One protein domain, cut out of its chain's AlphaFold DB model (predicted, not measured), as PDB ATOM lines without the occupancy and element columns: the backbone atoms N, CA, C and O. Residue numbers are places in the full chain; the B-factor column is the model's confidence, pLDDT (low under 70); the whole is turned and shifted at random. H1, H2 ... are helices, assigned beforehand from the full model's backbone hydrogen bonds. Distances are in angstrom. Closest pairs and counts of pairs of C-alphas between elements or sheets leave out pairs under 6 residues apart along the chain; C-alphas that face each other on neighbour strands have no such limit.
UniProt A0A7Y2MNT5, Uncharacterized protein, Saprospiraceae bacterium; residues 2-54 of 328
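This is residues 2 to 54 of the 328 residues of an uncharacterized protein of Saprospiraceae bacterium (UniProt A0A7Y2MNT5). A long helix, H1, has a shorter helix, H2, packed on it at a slant near Ile 16, and a long loop, residues 23 to 39, folds back to join them. Residues 2 to 7 of H1 stick out as a free arm. The printed part has 53 residues, with two named helices in the order H1, H2 and no named strand; the class is all helix. It is only just compact, close to loose, with a radius of gyration of the C-alphas of 11.5 A and spans of 33 by 26 by 19 A.

Find C-alpha 2 at (83.539, 260.444, 254.181); from there H1, residues 2 to 22, runs 30.4 A to C-alpha 22. H2, residues 40 to 52, runs 18.2 A and ends at C-alpha 52, (106.931, 245.254, 266.653).

Look at Ile 16 and Ala 44, where H1 and H2 touch: these are their closest C-alphas, 5.6 A apart. The helices run the same way at a steep tilt of 47 degrees. In H1 and H2 every O i to N i+4 pair is within hydrogen-bond range.

The two C-alphas farthest apart, of Asn 2 and Leu 54, are 35.4 A apart. The printed part has no cut, and the link from H1 to H2 is long. Look for pLDDT under 70 at residue 2, residues 33 to 35 and residue 54.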
ATOM      1  N   ASN A   2      83.962 261.033 252.895       58.59
ATOM      2  CA  ASN A   2      83.539 260.444 254.181       58.59
ATOM      3  C   ASN A   2      83.766 258.924 254.317       58.59
ATOM      4  O   ASN A   2      83.787 258.423 255.428       58.59
ATOM      5  N   ASP A   3      83.989 258.191 253.225       76.69
ATOM      6  CA  ASP A   3      84.092 256.722 253.270       76.69
ATOM      7  C   ASP A   3      85.432 256.228 253.853       76.69
ATOM      8  O   ASP A   3      85.463 255.377 254.736       76.69
ATOM      9  N   PHE A   4      86.557 256.834 253.455       81.94
ATOM     10  CA  PHE A   4      87.881 256.411 253.933       81.94
ATOM     11  C   PHE A   4      88.108 256.722 255.418       81.94
ATOM     12  O   PHE A   4      88.650 255.899 256.149       81.94
ATOM     13  N   SER A   5      87.672 257.898 255.879       83.31
ATOM     14  CA  SER A   5      87.796 258.296 257.289       83.31
ATOM     15  C   SER A   5      87.000 257.366 258.209       83.31
ATOM     16  O   SER A   5      87.485 256.976 259.274       83.31
ATOM     17  N   ASP A   6      85.793 256.983 257.787       84.06
ATOM     18  CA  ASP A   6      84.929 256.080 258.545       84.06
ATOM     19  C   ASP A   6      85.476 254.647 258.541       84.06
ATOM     20  O   ASP A   6      85.491 253.989 259.583       84.06
ATOM     21  N   GLN A   7      85.983 254.170 257.399       85.94
ATOM     22  CA  GLN A   7      86.639 252.864 257.297       85.94
ATOM     23  C   GLN A   7      87.897 252.789 258.167       85.94
ATOM     24  O   GLN A   7      88.060 251.824 258.914       85.94
ATOM     25  N   LEU A   8      88.746 253.820 258.131       87.25
ATOM     26  CA  LEU A   8      89.951 253.896 258.954       87.25
ATOM     27  C   LEU A   8      89.603 253.885 260.446       87.25
ATOM     28  O   LEU A   8      90.193 253.117 261.200       87.25
ATOM     29  N   SER A   9      88.605 254.670 260.856       87.50
ATOM     30  CA  SER A   9      88.165 254.729 262.256       87.50
ATOM     31  C   SER A   9      87.633 253.379 262.749       87.50
ATOM     32  O   SER A   9      87.947 252.938 263.856       87.50
ATOM     33  N   ARG A  10      86.859 252.670 261.914       86.50
ATOM     34  CA  ARG A  10      86.390 251.311 262.232       86.50
ATOM     35  C   ARG A  10      87.550 250.326 262.332       86.50
ATOM     36  O   ARG A  10      87.589 249.540 263.274       86.50
ATOM     37  N   ALA A  11      88.498 250.380 261.397       87.62
ATOM     38  CA  ALA A  11      89.670 249.513 261.409       87.62
ATOM     39  C   ALA A  11      90.513 249.722 262.675       87.62
ATOM     40  O   ALA A  11      90.857 248.748 263.343       87.62
ATOM     41  N   THR A  12      90.776 250.974 263.066       90.88
ATOM     42  CA  THR A  12      91.518 251.271 264.302       90.88
ATOM     43  C   THR A  12      90.779 250.765 265.535       90.88
ATOM     44  O   THR A  12      91.411 250.180 266.410       90.88
ATOM     45  N   ALA A  13      89.451 250.898 265.589       89.69
ATOM     46  CA  ALA A  13      88.660 250.378 266.702       89.69
ATOM     47  C   ALA A  13      88.767 248.845 266.825       89.69
ATOM     48  O   ALA A  13      88.989 248.339 267.925       89.69
ATOM     49  N   PHE A  14      88.686 248.106 265.711       90.75
ATOM     50  CA  PHE A  14      88.863 246.649 265.719       90.75
ATOM     51  C   PHE A  14      90.269 246.229 266.151       90.75
ATOM     52  O   PHE A  14      90.403 245.299 266.943       90.75
ATOM     53  N   ILE A  15      91.308 246.917 265.666       91.44
ATOM     54  CA  ILE A  15      92.704 246.654 266.050       91.44
ATOM     55  C   ILE A  15      92.879 246.839 267.561       91.44
ATOM     56  O   ILE A  15      93.425 245.967 268.234       91.44
ATOM     57  N   ILE A  16      92.391 247.957 268.106       92.06
ATOM     58  CA  ILE A  16      92.485 248.255 269.539       92.06
ATOM     59  C   ILE A  16      91.749 247.196 270.357       92.06
ATOM     60  O   ILE A  16      92.293 246.710 271.348       92.06
ATOM     61  N   ASP A  17      90.529 246.836 269.953       91.69
ATOM     62  CA  ASP A  17      89.718 245.847 270.661       91.69
ATOM     63  C   ASP A  17      90.387 244.467 270.675       91.69
ATOM     64  O   ASP A  17      90.531 243.867 271.741       91.69
ATOM     65  N   PHE A  18      90.872 244.015 269.515       92.56
ATOM     66  CA  PHE A  18      91.593 242.755 269.360       92.56
ATOM     67  C   PHE A  18      92.827 242.692 270.259       92.56
ATOM     68  O   PHE A  18      92.924 241.816 271.117       92.56
ATOM     69  N   TYR A  19      93.755 243.642 270.118       91.88
ATOM     70  CA  TYR A  19      95.002 243.597 270.876       91.88
ATOM     71  C   TYR A  19      94.771 243.781 272.375       91.88
ATOM     72  O   TYR A  19      95.368 243.066 273.171       91.88
ATOM     73  N   ASN A  20      93.866 244.667 272.799       90.94
ATOM     74  CA  ASN A  20      93.608 244.847 274.229       90.94
ATOM     75  C   ASN A  20      92.968 243.612 274.882       90.94
ATOM     76  O   ASN A  20      93.171 243.390 276.078       90.94
ATOM     77  N   LYS A  21      92.186 242.824 274.133       90.69
ATOM     78  CA  LYS A  21      91.519 241.624 274.656       90.69
ATOM     79  C   LYS A  21      92.377 240.369 274.524       90.69
ATOM     80  O   LYS A  21      92.463 239.615 275.492       90.69
ATOM     81  N   VAL A  22      93.026 240.153 273.385       89.12
ATOM     82  CA  VAL A  22      93.790 238.929 273.076       89.12
ATOM     83  C   VAL A  22      95.265 239.036 273.511       89.12
ATOM     84  O   VAL A  22      95.901 238.017 273.794       89.12
ATOM     85  N   TYR A  23      95.798 240.257 273.647       88.44
ATOM     86  CA  TYR A  23      97.191 240.550 274.027       88.44
ATOM     87  C   TYR A  23      97.253 241.547 275.204       88.44
ATOM     88  O   TYR A  23      97.737 242.680 275.059       88.44
ATOM     89  N   PRO A  24      96.724 241.173 276.388       85.06
ATOM     90  CA  PRO A  24      96.672 242.064 277.548       85.06
ATOM     91  C   PRO A  24      98.044 242.633 277.959       85.06
ATOM     92  O   PRO A  24      98.106 243.746 278.479       85.06
ATOM     93  N   GLU A  25      99.135 241.919 277.678       82.75
ATOM     94  CA  GLU A  25     100.524 242.299 277.942       82.75
ATOM     95  C   GLU A  25     100.952 243.621 277.274       82.75
ATOM     96  O   GLU A  25     101.718 244.397 277.850       82.75
ATOM     97  N   ILE A  26     100.418 243.929 276.087       82.31
ATOM     98  CA  ILE A  26     100.739 245.147 275.322       82.31
ATOM     99  C   ILE A  26      99.591 246.162 275.303       82.31
ATOM    100  O   ILE A  26      99.712 247.217 274.663       82.31
ATOM    101  N   SER A  27      98.522 245.890 276.057       84.62
ATOM    102  CA  SER A  27      97.323 246.723 276.145       84.62
ATOM    103  C   SER A  27      97.660 248.207 276.334       84.62
ATOM    104  O   SER A  27      98.580 248.599 277.069       84.62
ATOM    105  N   THR A  28      96.945 249.069 275.611       83.56
ATOM    106  CA  THR A  28      97.186 250.515 275.610       83.56
ATOM    107  C   THR A  28      95.887 251.277 275.829       83.56
ATOM    108  O   THR A  28      94.910 251.103 275.109       83.56
ATOM    109  N   SER A  29      95.893 252.157 276.835       81.75
ATOM    110  CA  SER A  29      94.747 252.994 277.199       81.75
ATOM    111  C   SER A  29      94.723 254.315 276.429       81.75
ATOM    112  O   SER A  29      95.761 254.954 276.227       81.75
ATOM    113  N   HIS A  30      93.511 254.775 276.106       81.75
ATOM    114  CA  HIS A  30      93.241 256.108 275.559       81.75
ATOM    115  C   HIS A  30      93.534 257.235 276.559       81.75
ATOM    116  O   HIS A  30      93.808 258.363 276.156       81.75
ATOM    117  N   LYS A  31      93.473 256.957 277.868       79.62
ATOM    118  CA  LYS A  31      93.706 257.950 278.926       79.62
ATOM    119  C   LYS A  31      95.102 257.756 279.519       79.62
ATOM    120  O   LYS A  31      95.276 256.848 280.336       79.62
ATOM    121  N   PRO A  32      96.107 258.558 279.122       71.31
ATOM    122  CA  PRO A  32      97.397 258.527 279.794       71.31
ATOM    123  C   PRO A  32      97.270 259.078 281.224       71.31
ATOM    124  O   PRO A  32      96.380 259.874 281.516       71.31
ATOM    125  N   LEU A  33      98.190 258.678 282.108       68.31
ATOM    126  CA  LEU A  33      98.277 259.187 283.488       68.31
ATOM    127  C   LEU A  33      98.490 260.715 283.539       68.31
ATOM    128  O   LEU A  33      98.100 261.353 284.511       68.31
ATOM    129  N   ILE A  34      99.093 261.300 282.496       66.69
ATOM    130  CA  ILE A  34      99.329 262.740 282.324       66.69
ATOM    131  C   ILE A  34      99.159 263.077 280.832       66.69
ATOM    132  O   ILE A  34      99.727 262.389 279.983       66.69
ATOM    133  N   GLY A  35      98.409 264.137 280.503       68.06
ATOM    134  CA  GLY A  35      98.264 264.656 279.133       68.06
ATOM    135  C   GLY A  35      96.855 264.539 278.538       68.06
ATOM    136  O   GLY A  35      95.885 264.267 279.241       68.06
ATOM    137  N   LYS A  36      96.741 264.801 277.229       77.38
ATOM    138  CA  LYS A  36      95.472 264.731 276.483       77.38
ATOM    139  C   LYS A  36      95.081 263.276 276.199       77.38
ATOM    140  O   LYS A  36      95.950 262.426 276.007       77.38
ATOM    141  N   THR A  37      93.774 263.009 276.152       82.06
ATOM    142  CA  THR A  37      93.225 261.727 275.683       82.06
ATOM    143  C   THR A  37      93.716 261.450 274.268       82.06
ATOM    144  O   THR A  37      93.646 262.333 273.413       82.06
ATOM    145  N   LYS A  38      94.202 260.233 274.044       83.94
ATOM    146  CA  LYS A  38      94.675 259.772 272.744       83.94
ATOM    147  C   LYS A  38      93.508 259.405 271.840       83.94
ATOM    148  O   LYS A  38      92.531 258.806 272.294       83.94
ATOM    149  N   THR A  39      93.648 259.738 270.569       88.06
ATOM    150  CA  THR A  39      92.785 259.264 269.489       88.06
ATOM    151  C   THR A  39      92.973 257.764 269.260       88.06
ATOM    152  O   THR A  39      93.997 257.191 269.635       88.06
ATOM    153  N   ASP A  40      91.997 257.119 268.622       87.12
ATOM    154  CA  ASP A  40      92.074 255.692 268.284       87.12
ATOM    155  C   ASP A  40      93.288 255.392 267.396       87.12
ATOM    156  O   ASP A  40      94.000 254.421 267.632       87.12
ATOM    157  N   LEU A  41      93.601 256.275 266.443       88.75
ATOM    158  CA  LEU A  41      94.781 256.132 265.593       88.75
ATOM    159  C   LEU A  41      96.082 256.118 266.411       88.75
ATOM    160  O   LEU A  41      96.887 255.206 266.254       88.75
ATOM    161  N   GLU A  42      96.260 257.062 267.343       90.06
ATOM    162  CA  GLU A  42      97.447 257.118 268.215       90.06
ATOM    163  C   GLU A  42      97.550 255.909 269.158       90.06
ATOM    164  O   GLU A  42      98.648 255.509 269.559       90.06
ATOM    165  N   VAL A  43      96.416 255.341 269.582       89.56
ATOM    166  CA  VAL A  43      96.403 254.126 270.407       89.56
ATOM    167  C   VAL A  43      96.773 252.908 269.568       89.56
ATOM    168  O   VAL A  43      97.632 252.140 269.997       89.56
ATOM    169  N   ALA A  44      96.176 252.751 268.386       90.50
ATOM    170  CA  ALA A  44      96.474 251.658 267.467       90.50
ATOM    171  C   ALA A  44      97.949 251.673 267.040       90.50
ATOM    172  O   ALA A  44      98.622 250.648 267.140       90.50
ATOM    173  N   GLU A  45      98.481 252.839 266.660       89.62
ATOM    174  CA  GLU A  45      99.894 253.011 266.309       89.62
ATOM    175  C   GLU A  45     100.805 252.611 267.472       89.62
ATOM    176  O   GLU A  45     101.722 251.815 267.292       89.62
ATOM    177  N   LYS A  46     100.498 253.054 268.698       89.94
ATOM    178  CA  LYS A  46     101.277 252.679 269.886       89.94
ATOM    179  C   LYS A  46     101.210 251.180 270.207       89.94
ATOM    180  O   LYS A  46     102.186 250.628 270.712       89.94
ATOM    181  N   ILE A  47     100.073 250.522 269.983       89.44
ATOM    182  CA  ILE A  47      99.940 249.067 270.163       89.44
ATOM    183  C   ILE A  47     100.829 248.335 269.155       89.44
ATOM    184  O   ILE A  47     101.596 247.460 269.550       89.44
ATOM    185  N   ILE A  48     100.760 248.721 267.879       87.69
ATOM    186  CA  ILE A  48     101.566 248.126 266.807       87.69
ATOM    187  C   ILE A  48     103.055 248.370 267.063       87.69
ATOM    188  O   ILE A  48     103.851 247.439 266.986       87.69
ATOM    189  N   GLU A  49     103.429 249.591 267.450       86.62
ATOM    190  CA  GLU A  49     104.798 249.943 267.821       86.62
ATOM    191  C   GLU A  49     105.297 249.053 268.962       86.62
ATOM    192  O   GLU A  49     106.357 248.447 268.838       86.62
ATOM    193  N   LYS A  50     104.524 248.911 270.050       84.81
ATOM    194  CA  LYS A  50     104.865 247.991 271.146       84.81
ATOM    195  C   LYS A  50     105.046 246.566 270.640       84.81
ATOM    196  O   LYS A  50     106.013 245.929 271.032       84.81
ATOM    197  N   ARG A  51     104.137 246.078 269.789       83.06
ATOM    198  CA  ARG A  51     104.158 244.702 269.281       83.06
ATOM    199  C   ARG A  51     105.384 244.421 268.410       83.06
ATOM    200  O   ARG A  51     106.003 243.375 268.579       83.06
ATOM    201  N   ILE A  52     105.750 245.352 267.529       77.88
ATOM    202  CA  ILE A  52     106.931 245.254 266.653       77.88
ATOM    203  C   ILE A  52     108.231 245.457 267.448       77.88
ATOM    204  O   ILE A  52     109.249 244.830 267.152       77.88
ATOM    205  N   ASN A  53     108.209 246.318 268.468       71.62
ATOM    206  CA  ASN A  53     109.373 246.668 269.280       71.62
ATOM    207  C   ASN A  53     109.539 245.807 270.542       71.62
ATOM    208  O   ASN A  53     110.308 246.190 271.422       71.62
ATOM    209  N   LEU A  54     108.938 244.612 270.623       63.44
ATOM    210  CA  LEU A  54     109.273 243.583 271.635       63.44
ATOM    211  C   LEU A  54     110.710 243.016 271.474       63.44
ATOM    212  O   LEU A  54     111.015 241.902 271.899       63.44
TER     213      LEU A  54